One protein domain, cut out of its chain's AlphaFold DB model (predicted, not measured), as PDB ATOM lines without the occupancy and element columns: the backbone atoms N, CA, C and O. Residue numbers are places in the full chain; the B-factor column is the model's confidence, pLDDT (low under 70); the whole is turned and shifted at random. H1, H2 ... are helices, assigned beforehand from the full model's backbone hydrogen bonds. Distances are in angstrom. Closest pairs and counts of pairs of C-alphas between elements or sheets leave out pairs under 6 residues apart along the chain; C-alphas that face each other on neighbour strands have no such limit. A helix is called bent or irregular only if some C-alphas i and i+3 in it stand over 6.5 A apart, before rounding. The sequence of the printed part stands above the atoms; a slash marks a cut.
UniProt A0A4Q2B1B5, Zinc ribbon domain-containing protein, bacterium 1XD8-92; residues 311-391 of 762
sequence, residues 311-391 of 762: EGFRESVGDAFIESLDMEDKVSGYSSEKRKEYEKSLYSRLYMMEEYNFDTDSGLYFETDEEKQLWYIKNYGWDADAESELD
ATOM      1  N   GLU A 311     -40.740  12.010  12.775       86.19
ATOM      2  CA  GLU A 311     -40.093  10.698  12.701       86.19
ATOM      3  C   GLU A 311     -38.750  10.720  13.442       86.19
ATOM      4  O   GLU A 311     -38.517   9.863  14.292       86.19
ATOM      5  N   GLY A 312     -37.918  11.741  13.202       88.81
ATOM      6  CA  GLY A 312     -36.650  11.909  13.915       88.81
ATOM      7  C   GLY A 312     -36.828  12.194  15.408       88.81
ATOM      8  O   GLY A 312     -36.073  11.674  16.228       88.81
ATOM      9  N   PHE A 313     -37.842  12.980  15.787       90.56
ATOM     10  CA  PHE A 313     -38.144  13.248  17.195       90.56
ATOM     11  C   PHE A 313     -38.646  11.996  17.915       90.56
ATOM     12  O   PHE A 313     -38.190  11.710  19.019       90.56
ATOM     13  N   ARG A 314     -39.515  11.200  17.286       87.12
ATOM     14  CA  ARG A 314     -39.997   9.930  17.844       87.12
ATOM     15  C   ARG A 314     -38.850   8.990  18.216       87.12
ATOM     16  O   ARG A 314     -38.920   8.374  19.268       87.12
ATOM     17  N   GLU A 315     -37.800   8.909  17.397       87.31
ATOM     18  CA  GLU A 315     -36.603   8.103  17.695       87.31
ATOM     19  C   GLU A 315     -35.802   8.617  18.908       87.31
ATOM     20  O   GLU A 315     -34.982   7.883  19.458       87.31
ATOM     21  N   SER A 316     -36.014   9.874  19.314       87.19
ATOM     22  CA  SER A 316     -35.385  10.476  20.497       87.19
ATOM     23  C   SER A 316     -36.189  10.287  21.784       87.19
ATOM     24  O   SER A 316     -35.624  10.427  22.869       87.19
ATOM     25  N   VAL A 317     -37.476   9.943  21.680       86.19
ATOM     26  CA  VAL A 317     -38.328   9.669  22.840       86.19
ATOM     27  C   VAL A 317     -38.031   8.260  23.357       86.19
ATOM     28  O   VAL A 317     -37.939   7.316  22.575       86.19
ATOM     29  N   GLY A 318     -37.860   8.105  24.671       85.44
ATOM     30  CA  GLY A 318     -37.516   6.817  25.274       85.44
ATOM     31  C   GLY A 318     -38.582   5.741  25.037       85.44
ATOM     32  O   GLY A 318     -39.768   5.984  25.263       85.44
ATOM     33  N   ASP A 319     -38.150   4.536  24.644       85.88
ATOM     34  CA  ASP A 319     -39.037   3.400  24.339       85.88
ATOM     35  C   ASP A 319     -40.019   3.096  25.486       85.88
ATOM     36  O   ASP A 319     -41.190   2.833  25.235       85.88
ATOM     37  N   ALA A 320     -39.566   3.202  26.741       86.62
ATOM     38  CA  ALA A 320     -40.388   2.931  27.921       86.62
ATOM     39  C   ALA A 320     -41.592   3.881  28.046       86.62
ATOM     40  O   ALA A 320     -42.690   3.436  28.368       86.62
ATOM     41  N   PHE A 321     -41.408   5.169  27.740       88.75
ATOM     42  CA  PHE A 321     -42.510   6.131  27.732       88.75
ATOM     43  C   PHE A 321     -43.467   5.855  26.570       88.75
ATOM     44  O   PHE A 321     -44.680   5.877  26.733       88.75
ATOM     45  N   ILE A 322     -42.943   5.531  25.385       86.12
ATOM     46  CA  ILE A 322     -43.793   5.181  24.237       86.12
ATOM     47  C   ILE A 322     -44.642   3.938  24.519       86.12
ATOM     48  O   ILE A 322     -45.809   3.900  24.123       86.12
ATOM     49  N   GLU A 323     -44.078   2.944  25.203       85.44
ATOM     50  CA  GLU A 323     -44.807   1.762  25.664       85.44
ATOM     51  C   GLU A 323     -45.897   2.128  26.687       85.44
ATOM     52  O   GLU A 323     -47.015   1.625  26.566       85.44
ATOM     53  N   SER A 324     -45.632   3.050  27.623       85.81
ATOM     54  CA  SER A 324     -46.605   3.462  28.653       85.81
ATOM     55  C   SER A 324     -47.778   4.284  28.113       85.81
ATOM     56  O   SER A 324     -48.839   4.340  28.727       85.81
ATOM     57  N   LEU A 325     -47.632   4.927  26.949       84.88
ATOM     58  CA  LEU A 325     -48.722   5.699  26.344       84.88
ATOM     59  C   LEU A 325     -49.920   4.837  25.922       84.88
ATOM     60  O   LEU A 325     -50.981   5.411  25.646       84.88
ATOM     61  N   ASP A 326     -49.741   3.511  25.863       81.06
ATOM     62  CA  ASP A 326     -50.720   2.504  25.444       81.06
ATOM     63  C   ASP A 326     -51.473   2.913  24.170       81.06
ATOM     64  O   ASP A 326     -52.702   3.009  24.074       81.06
ATOM     65  N   MET A 327     -50.675   3.252  23.160       80.31
ATOM     66  CA  MET A 327     -51.178   3.792  21.905       80.31
ATOM     67  C   MET A 327     -52.104   2.817  21.178       80.31
ATOM     68  O   MET A 327     -52.969   3.271  20.434       80.31
ATOM     69  N   GLU A 328     -51.932   1.503  21.357       81.12
ATOM     70  CA  GLU A 328     -52.758   0.495  20.685       81.12
ATOM     71  C   GLU A 328     -54.200   0.494  21.196       81.12
ATOM     72  O   GLU A 328     -55.120   0.474  20.369       81.12
ATOM     73  N   ASP A 329     -54.403   0.610  22.509       83.19
ATOM     74  CA  ASP A 329     -55.743   0.686  23.091       83.19
ATOM     75  C   ASP A 329     -56.410   2.035  22.779       83.19
ATOM     76  O   ASP A 329     -57.577   2.066  22.362       83.19
ATOM     77  N   LYS A 330     -55.665   3.150  22.860       81.19
ATOM     78  CA  LYS A 330     -56.192   4.505  22.576       81.19
ATOM     79  C   LYS A 330     -56.645   4.705  21.130       81.19
ATOM     80  O   LYS A 330     -57.607   5.432  20.885       81.19
ATOM     81  N   VAL A 331     -55.973   4.070  20.167       83.94
ATOM     82  CA  VAL A 331     -56.333   4.147  18.735       83.94
ATOM     83  C   VAL A 331     -57.132   2.930  18.264       83.94
ATOM     84  O   VAL A 331     -57.299   2.720  17.057       83.94
ATOM     85  N   SER A 332     -57.635   2.106  19.188       84.94
ATOM     86  CA  SER A 332     -58.450   0.946  18.840       84.94
ATOM     87  C   SER A 332     -59.701   1.382  18.057       84.94
ATOM     88  O   SER A 332     -60.464   2.263  18.446       84.94
ATOM     89  N   GLY A 333     -59.882   0.807  16.864       85.12
ATOM     90  CA  GLY A 333     -60.966   1.179  15.947       85.12
ATOM     91  C   GLY A 333     -60.691   2.389  15.042       85.12
ATOM     92  O   GLY A 333     -61.553   2.725  14.230       85.12
ATOM     93  N   TYR A 334     -59.517   3.026  15.122       84.12
ATOM     94  CA  TYR A 334     -59.130   4.089  14.187       84.12
ATOM     95  C   TYR A 334     -58.734   3.502  12.822       84.12
ATOM     96  O   TYR A 334     -58.184   2.401  12.734       84.12
ATOM     97  N   SER A 335     -58.985   4.250  11.740       83.50
ATOM     98  CA  SER A 335     -58.418   3.941  10.420       83.50
ATOM     99  C   SER A 335     -56.899   4.155  10.415       83.50
ATOM    100  O   SER A 335     -56.333   4.783  11.316       83.50
ATOM    101  N   SER A 336     -56.217   3.657   9.380       79.00
ATOM    102  CA  SER A 336     -54.777   3.881   9.222       79.00
ATOM    103  C   SER A 336     -54.411   5.360   9.090       79.00
ATOM    104  O   SER A 336     -53.371   5.753   9.619       79.00
ATOM    105  N   GLU A 337     -55.227   6.180   8.415       75.19
ATOM    106  CA  GLU A 337     -55.001   7.630   8.362       75.19
ATOM    107  C   GLU A 337     -55.203   8.268   9.736       75.19
ATOM    108  O   GLU A 337     -54.311   8.963  10.222       75.19
ATOM    109  N   LYS A 338     -56.321   7.968  10.409       77.00
ATOM    110  CA  LYS A 338     -56.659   8.581  11.700       77.00
ATOM    111  C   LYS A 338     -55.641   8.242  12.791       77.00
ATOM    112  O   LYS A 338     -55.323   9.081  13.630       77.00
ATOM    113  N   ARG A 339     -55.069   7.033  12.762       81.50
ATOM    114  CA  ARG A 339     -53.962   6.649  13.651       81.50
ATOM    115  C   ARG A 339     -52.712   7.501  13.411       81.50
ATOM    116  O   ARG A 339     -52.102   7.953  14.374       81.50
ATOM    117  N   LYS A 340     -52.339   7.746  12.150       82.69
ATOM    118  CA  LYS A 340     -51.187   8.601  11.812       82.69
ATOM    119  C   LYS A 340     -51.403  10.051  12.230       82.69
ATOM    120  O   LYS A 340     -50.459  10.686  12.680       82.69
ATOM    121  N   GLU A 341     -52.622  10.563  12.087       80.12
ATOM    122  CA  GLU A 341     -52.985  11.914  12.530       80.12
ATOM    123  C   GLU A 341     -52.884  12.047  14.054       80.12
ATOM    124  O   GLU A 341     -52.260  12.985  14.550       80.12
ATOM    125  N   TYR A 342     -53.405  11.063  14.793       83.81
ATOM    126  CA  TYR A 342     -53.291  11.021  16.249       83.81
ATOM    127  C   TYR A 342     -51.827  10.945  16.712       83.81
ATOM    128  O   TYR A 342     -51.413  11.731  17.564       83.81
ATOM    129  N   GLU A 343     -51.020  10.058  16.113       84.75
ATOM    130  CA  GLU A 343     -49.577   9.973  16.383       84.75
ATOM    131  C   GLU A 343     -48.887  11.314  16.085       84.75
ATOM    132  O   GLU A 343     -48.156  11.834  16.925       84.75
ATOM    133  N   LYS A 344     -49.164  11.922  14.926       85.50
ATOM    134  CA  LYS A 344     -48.609  13.224  14.535       85.50
ATOM    135  C   LYS A 344     -48.935  14.318  15.556       85.50
ATOM    136  O   LYS A 344     -48.032  15.054  15.950       85.50
ATOM    137  N   SER A 345     -50.190  14.414  15.989       86.19
ATOM    138  CA  SER A 345     -50.614  15.383  17.002       86.19
ATOM    139  C   SER A 345     -49.884  15.149  18.325       86.19
ATOM    140  O   SER A 345     -49.236  16.060  18.831       86.19
ATOM    141  N   LEU A 346     -49.893  13.920  18.847       89.81
ATOM    142  CA  LEU A 346     -49.210  13.554  20.090       89.81
ATOM    143  C   LEU A 346     -47.721  13.931  20.081       89.81
ATOM    144  O   LEU A 346     -47.261  14.620  20.987       89.81
ATOM    145  N   TYR A 347     -46.972  13.510  19.058       91.81
ATOM    146  CA  TYR A 347     -45.538  13.799  18.987       91.81
ATOM    147  C   TYR A 347     -45.245  15.281  18.770       91.81
ATOM    148  O   TYR A 347     -44.205  15.752  19.214       91.81
ATOM    149  N   SER A 348     -46.148  16.025  18.128       91.62
ATOM    150  CA  SER A 348     -45.990  17.476  18.007       91.62
ATOM    151  C   SER A 348     -46.154  18.163  19.363       91.62
ATOM    152  O   SER A 348     -45.356  19.033  19.691       91.62
ATOM    153  N   ARG A 349     -47.113  17.724  20.189       92.31
ATOM    154  CA  ARG A 349     -47.278  18.234  21.562       92.31
ATOM    155  C   ARG A 349     -46.062  17.923  22.432       92.31
ATOM    156  O   ARG A 349     -45.505  18.819  23.053       92.31
ATOM    157  N   LEU A 350     -45.586  16.677  22.391       93.56
ATOM    158  CA  LEU A 350     -44.364  16.268  23.089       93.56
ATOM    159  C   LEU A 350     -43.133  17.047  22.606       93.56
ATOM    160  O   LEU A 350     -42.310  17.444  23.421       93.56
ATOM    161  N   TYR A 351     -43.015  17.312  21.302       95.31
ATOM    162  CA  TYR A 351     -41.937  18.133  20.749       95.31
ATOM    163  C   TYR A 351     -41.949  19.549  21.331       95.31
ATOM    164  O   TYR A 351     -40.903  20.055  21.735       95.31
ATOM    165  N   MET A 352     -43.123  20.181  21.391       95.69
ATOM    166  CA  MET A 352     -43.258  21.528  21.950       95.69
ATOM    167  C   MET A 352     -42.947  21.563  23.447       95.69
ATOM    168  O   MET A 352     -42.254  22.474  23.903       95.69
ATOM    169  N   MET A 353     -43.379  20.541  24.188       94.25
ATOM    170  CA  MET A 353     -43.042  20.399  25.600       94.25
ATOM    171  C   MET A 353     -41.532  20.226  25.809       94.25
ATOM    172  O   MET A 353     -40.937  20.908  26.636       94.25
ATOM    173  N   GLU A 354     -40.880  19.359  25.035       92.94
ATOM    174  CA  GLU A 354     -39.454  19.061  25.208       92.94
ATOM    175  C   GLU A 354     -38.525  20.190  24.755       92.94
ATOM    176  O   GLU A 354     -37.524  20.474  25.412       92.94
ATOM    177  N   GLU A 355     -38.835  20.858  23.645       94.56
ATOM    178  CA  GLU A 355     -37.959  21.897  23.092       94.56
ATOM    179  C   GLU A 355     -38.195  23.281  23.701       94.56
ATOM    180  O   GLU A 355     -37.280  24.112  23.680       94.56
ATOM    181  N   TYR A 356     -39.405  23.544  24.204       94.69
ATOM    182  CA  TYR A 356     -39.823  24.884  24.618       94.69
ATOM    183  C   TYR A 356     -40.493  24.954  25.987       94.69
ATOM    184  O   TYR A 356     -40.828  26.063  26.396       94.69
ATOM    185  N   ASN A 357     -40.689  23.831  26.688       94.88
ATOM    186  CA  ASN A 357     -41.524  23.768  27.892       94.88
ATOM    187  C   ASN A 357     -42.915  24.377  27.642       94.88
ATOM    188  O   ASN A 357     -43.428  25.117  28.473       94.88
ATOM    189  N   PHE A 358     -43.489  24.139  26.461       94.50
ATOM    190  CA  PHE A 358     -44.741  24.757  26.037       94.50
ATOM    191  C   PHE A 358     -45.858  23.719  25.967       94.50
ATOM    192  O   PHE A 358     -45.772  22.761  25.193       94.50
ATOM    193  N   ASP A 359     -46.906  23.922  26.762       93.25
ATOM    194  CA  ASP A 359     -48.116  23.110  26.733       93.25
ATOM    195  C   ASP A 359     -49.072  23.639  25.668       93.25
ATOM    196  O   ASP A 359     -49.743  24.653  25.839       93.25
ATOM    197  N   THR A 360     -49.155  22.915  24.558       90.62
ATOM    198  CA  THR A 360     -50.003  23.288  23.422       90.62
ATOM    199  C   THR A 360     -51.494  23.264  23.740       90.62
ATOM    200  O   THR A 360     -52.267  23.867  23.000       90.62
ATOM    201  N   ASP A 361     -51.913  22.540  24.782       87.94
ATOM    202  CA  ASP A 361     -53.331  22.418  25.124       87.94
ATOM    203  C   ASP A 361     -53.804  23.622  25.960       87.94
ATOM    204  O   ASP A 361     -54.942  24.058  25.804       87.94
ATOM    205  N   SER A 362     -52.933  24.184  26.811       86.75
ATOM    206  CA  SER A 362     -53.221  25.399  27.596       86.75
ATOM    207  C   SER A 362     -52.684  26.694  26.983       86.75
ATOM    208  O   SER A 362     -53.115  27.770  27.385       86.75
ATOM    209  N   GLY A 363     -51.750  26.614  26.030       88.06
ATOM    210  CA  GLY A 363     -51.075  27.784  25.465       88.06
ATOM    211  C   GLY A 363     -50.063  28.425  26.422       88.06
ATOM    212  O   GLY A 363     -49.733  29.596  26.265       88.06
ATOM    213  N   LEU A 364     -49.575  27.689  27.427       88.50
ATOM    214  CA  LEU A 364     -48.700  28.232  28.467       88.50
ATOM    215  C   LEU A 364     -47.274  27.684  28.376       88.50
ATOM    216  O   LEU A 364     -47.039  26.514  28.071       88.50
ATOM    217  N   TYR A 365     -46.314  28.550  28.700       90.88
ATOM    218  CA  TYR A 365     -44.928  28.166  28.946       90.88
ATOM    219  C   TYR A 365     -44.739  27.804  30.417       90.88
ATOM    220  O   TYR A 365     -45.092  28.583  31.300       90.88
ATOM    221  N   PHE A 366     -44.116  26.660  30.678       90.75
ATOM    222  CA  PHE A 366     -43.677  26.268  32.008       90.75
ATOM    223  C   PHE A 366     -42.296  26.843  32.307       90.75
ATOM    224  O   PHE A 366     -41.348  26.716  31.522       90.75
ATOM    225  N   GLU A 367     -42.182  27.487  33.464       88.25
ATOM    226  CA  GLU A 367     -40.951  28.135  33.911       88.25
ATOM    227  C   GLU A 367     -40.043  27.162  34.673       88.25
ATOM    228  O   GLU A 367     -38.842  27.414  34.816       88.25
ATOM    229  N   THR A 368     -40.604  26.057  35.171       89.19
ATOM    230  CA  THR A 368     -39.924  25.113  36.062       89.19
ATOM    231  C   THR A 368     -40.015  23.663  35.586       89.19
ATOM    232  O   THR A 368     -40.993  23.244  34.968       89.19
ATOM    233  N   ASP A 369     -38.998  22.868  35.933       90.12
ATOM    234  CA  ASP A 369     -38.992  21.421  35.674       90.12
ATOM    235  C   ASP A 369     -40.133  20.706  36.430       90.12
ATOM    236  O   ASP A 369     -40.670  19.716  35.946       90.12
ATOM    237  N   GLU A 370     -40.557  21.246  37.580       89.88
ATOM    238  CA  GLU A 370     -41.682  20.726  38.372       89.88
ATOM    239  C   GLU A 370     -43.023  20.869  37.635       89.88
ATOM    240  O   GLU A 370     -43.809  19.926  37.597       89.88
ATOM    241  N   GLU A 371     -43.284  22.006  36.986       88.88
ATOM    242  CA  GLU A 371     -44.490  22.198  36.164       88.88
ATOM    243  C   GLU A 371     -44.515  21.242  34.965       88.88
ATOM    244  O   GLU A 371     -45.542  20.623  34.678       88.88
ATOM    245  N   LYS A 372     -43.363  21.056  34.310       91.38
ATOM    246  CA  LYS A 372     -43.206  20.071  33.234       91.38
ATOM    247  C   LYS A 372     -43.478  18.652  33.740       91.38
ATOM    248  O   LYS A 372     -44.238  17.915  33.114       91.38
ATOM    249  N   GLN A 373     -42.920  18.282  34.890       91.81
ATOM    250  CA  GLN A 373     -43.163  16.995  35.540       91.81
ATOM    251  C   GLN A 373     -44.659  16.784  35.824       91.81
ATOM    252  O   GLN A 373     -45.229  15.760  35.446       91.81
ATOM    253  N   LEU A 374     -45.332  17.774  36.414       92.00
ATOM    254  CA  LEU A 374     -46.771  17.730  36.688       92.00
ATOM    255  C   LEU A 374     -47.606  17.574  35.410       92.00
ATOM    256  O   LEU A 374     -48.625  16.879  35.424       92.00
ATOM    257  N   TRP A 375     -47.172  18.162  34.294       91.62
ATOM    258  CA  TRP A 375     -47.819  17.982  32.995       91.62
ATOM    259  C   TRP A 375     -47.693  16.547  32.463       91.62
ATOM    260  O   TRP A 375     -48.685  16.002  31.970       91.62
ATOM    261  N   TYR A 376     -46.531  15.898  32.607       92.75
ATOM    262  CA  TYR A 376     -46.357  14.485  32.240       92.75
ATOM    263  C   TYR A 376     -47.252  13.567  33.071       92.75
ATOM    264  O   TYR A 376     -47.929  12.687  32.529       92.75
ATOM    265  N   ILE A 377     -47.323  13.825  34.375       91.69
ATOM    266  CA  ILE A 377     -48.179  13.081  35.297       91.69
ATOM    267  C   ILE A 377     -49.651  13.253  34.906       91.69
ATOM    268  O   ILE A 377     -50.370  12.262  34.766       91.69
ATOM    269  N   LYS A 378     -50.088  14.497  34.662       88.12
ATOM    270  CA  LYS A 378     -51.466  14.832  34.275       88.12
ATOM    271  C   LYS A 378     -51.910  14.114  33.009       88.12
ATOM    272  O   LYS A 378     -53.001  13.552  32.965       88.12
ATOM    273  N   ASN A 379     -51.093  14.195  31.964       87.19
ATOM    274  CA  ASN A 379     -51.502  13.788  30.624       87.19
ATOM    275  C   ASN A 379     -51.229  12.309  30.343       87.19
ATOM    276  O   ASN A 379     -51.912  11.707  29.508       87.19
ATOM    277  N   TYR A 380     -50.241  11.722  31.024       89.12
ATOM    278  CA  TYR A 380     -49.718  10.405  30.675       89.12
ATOM    279  C   TYR A 380     -49.486   9.468  31.861       89.12
ATOM    280  O   TYR A 380     -49.084   8.334  31.623       89.12
ATOM    281  N   GLY A 381     -49.718   9.898  33.109       90.12
ATOM    282  CA  GLY A 381     -49.411   9.076  34.286       90.12
ATOM    283  C   GLY A 381     -47.926   8.705  34.371       90.12
ATOM    284  O   GLY A 381     -47.579   7.641  34.873       90.12
ATOM    285  N   TRP A 382     -47.053   9.556  33.828       92.62
ATOM    286  CA  TRP A 382     -45.627   9.291  33.683       92.62
ATOM    287  C   TRP A 382     -44.808  10.200  34.592       92.62
ATOM    288  O   TRP A 382     -45.038  11.408  34.628       92.62
ATOM    289  N   ASP A 383     -43.838   9.616  35.289       90.94
ATOM    290  CA  ASP A 383     -42.825  10.344  36.043       90.94
ATOM    291  C   ASP A 383     -41.612  10.578  35.126       90.94
ATOM    292  O   ASP A 383     -40.862   9.644  34.818       90.94
ATOM    293  N   ALA A 384     -41.441  11.813  34.641       88.25
ATOM    294  CA  ALA A 384     -40.368  12.155  33.709       88.25
ATOM    295  C   ALA A 384     -38.984  12.147  34.379       88.25
ATOM    296  O   ALA A 384     -38.007  11.796  33.720       88.25
ATOM    297  N   ASP A 385     -38.905  12.442  35.678       87.81
ATOM    298  CA  ASP A 385     -37.663  12.378  36.457       87.81
ATOM    299  C   ASP A 385     -37.214  10.932  36.726       87.81
ATOM    300  O   ASP A 385     -36.018  10.623  36.679       87.81
ATOM    301  N   ALA A 386     -38.160  10.037  37.025       88.50
ATOM    302  CA  ALA A 386     -37.886   8.620  37.267       88.50
ATOM    303  C   ALA A 386     -37.800   7.782  35.979       88.50
ATOM    304  O   ALA A 386     -37.349   6.635  36.032       88.50
ATOM    305  N   GLU A 387     -38.221   8.347  34.843       89.81
ATOM    306  CA  GLU A 387     -38.382   7.657  33.560       89.81
ATOM    307  C   GLU A 387     -39.225   6.371  33.695       89.81
ATOM    308  O   GLU A 387     -38.874   5.309  33.168       89.81
ATOM    309  N   SER A 388     -40.346   6.452  34.422       92.38
ATOM    310  CA  SER A 388     -41.236   5.308  34.660       92.38
ATOM    311  C   SER A 388     -42.709   5.695  34.790       92.38
ATOM    312  O   SER A 388     -43.043   6.812  35.176       92.38
ATOM    313  N   GLU A 389     -43.596   4.734  34.532       90.81
ATOM    314  CA  GLU A 389     -45.027   4.865  34.815       90.81
ATOM    315  C   GLU A 389     -45.263   5.002  36.325       90.81
ATOM    316  O   GLU A 389     -44.609   4.333  37.134       90.81
ATOM    317  N   LEU A 390     -46.187   5.884  36.706       91.19
ATOM    318  CA  LEU A 390     -46.553   6.075  38.100       91.19
ATOM    319  C   LEU A 390     -47.414   4.922  38.606       91.19
ATOM    320  O   LEU A 390     -48.471   4.616  38.057       91.19
ATOM    321  N   ASP A 391     -47.005   4.350  39.737       88.69
ATOM    322  CA  ASP A 391     -47.872   3.475  40.516       88.69
ATOM    323  C   ASP A 391     -48.891   4.322  41.290       88.69
ATOM    324  O   ASP A 391     -48.590   4.915  42.330       88.69
TER     325      ASP A 391
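What this domain is: This is residues 311 to 391 of the 762 residues of the protein "Zinc ribbon domain-containing protein" of bacterium 1XD8-92 (UniProt A0A4Q2B1B5). Look first for one long helix, H4, which makes one long side of a loose frame. H5, running back nearly alongside it at a distance, and the short helices H2 and H3 make the opposite side, and the links of residues 331 to 335 and 357 to 368 close the two ends. Short H1 sits off to one side of this frame, beside H4, and residues 381 to 391 fold into a turn beyond H5 and H2, on the side away from H4. You have 81 printed residues with five named helices, in the order H1, H2, H3, H4, H5, and no named strand; the class is all helix. The whole is compact, with a radius of gyration of the C-alphas of 13.0 A, and the C-alphas span 38 by 29 by 23 A.

Where its parts are: Find C-alpha 336 at (-54.777, 3.881, 9.222); from there H4, residues 336 to 356, runs 30.0 A to C-alpha 356 at (-39.823, 24.884, 24.618), with x, y and z higher at its end than at its start. Go on to C-alpha 369 at (-38.992, 21.421, 35.674), where H5, residues 369 to 380, begins; it runs 16.2 A to C-alpha 380 at (-49.718, 10.405, 30.675). Before H4 come three short helices. H1, residues 311 to 314, starts the printed part at C-alpha 311, (-40.093, 10.698, 12.701). H2 holds residues 319 to 324 and measures 8.7 A from first to last C-alpha, and H3 holds residues 327 to 330. No helix is bent or irregular.

How they stand to each other: Begin at H4 and compare it with H5. They are close but not clearly touching, with one pair of C-alphas within 8 A, those of Met 353 and Lys 372, 7.6 A apart. Their lines stand at a shallow tilt of 14 degrees, and they run opposite ways, with their centres 16.8 A apart. H1 and H4 only just touch, with 3 pairs of C-alphas within 8 A; the closest are those of Arg 314 and Tyr 347, 6.9 A apart, and H4 touches H1 with residues 347 to 351 alone. H3 and H4 are near each other, with 6 pairs of C-alphas within 10 A. From H5, look across to H2: the two are close but not clearly touching, their closest C-alphas being those of Ser 324 and Tyr 380, 7.9 A apart. H2 and H5 run the same way at a steep tilt of 57 degrees. H2 and H3 meet only through their link. H2 and H4 are apart, and so are H1 and H2, H1 and H3, H1 and H5, and H3 and H5. In the backbones of H2, H4 and H5, each O i to N i+4 pair is within hydrogen-bond range; H1 and H3 are too short for such a pair.

The domain as a whole: The two C-alphas farthest apart are those of Gly 333 and Glu 367, at 38.1 A, while those of Glu 311 and Asp 391, the first and last printed, are 29.8 A apart. The printed part has no cut. The links from H1 to H2, H2 to H3 and H3 to H4 are tight; the link from H4 to H5 is long, with 12 residues, 357 to 368. Within it residues 358 to 359 pair with 364 to 365, antiparallel, and after H5 residues 382 to 383 pair with 388 to 389, also antiparallel. The B-factor column gives a mean pLDDT of 88.1 for the printed part of this predicted model, and no printed residue is under 70.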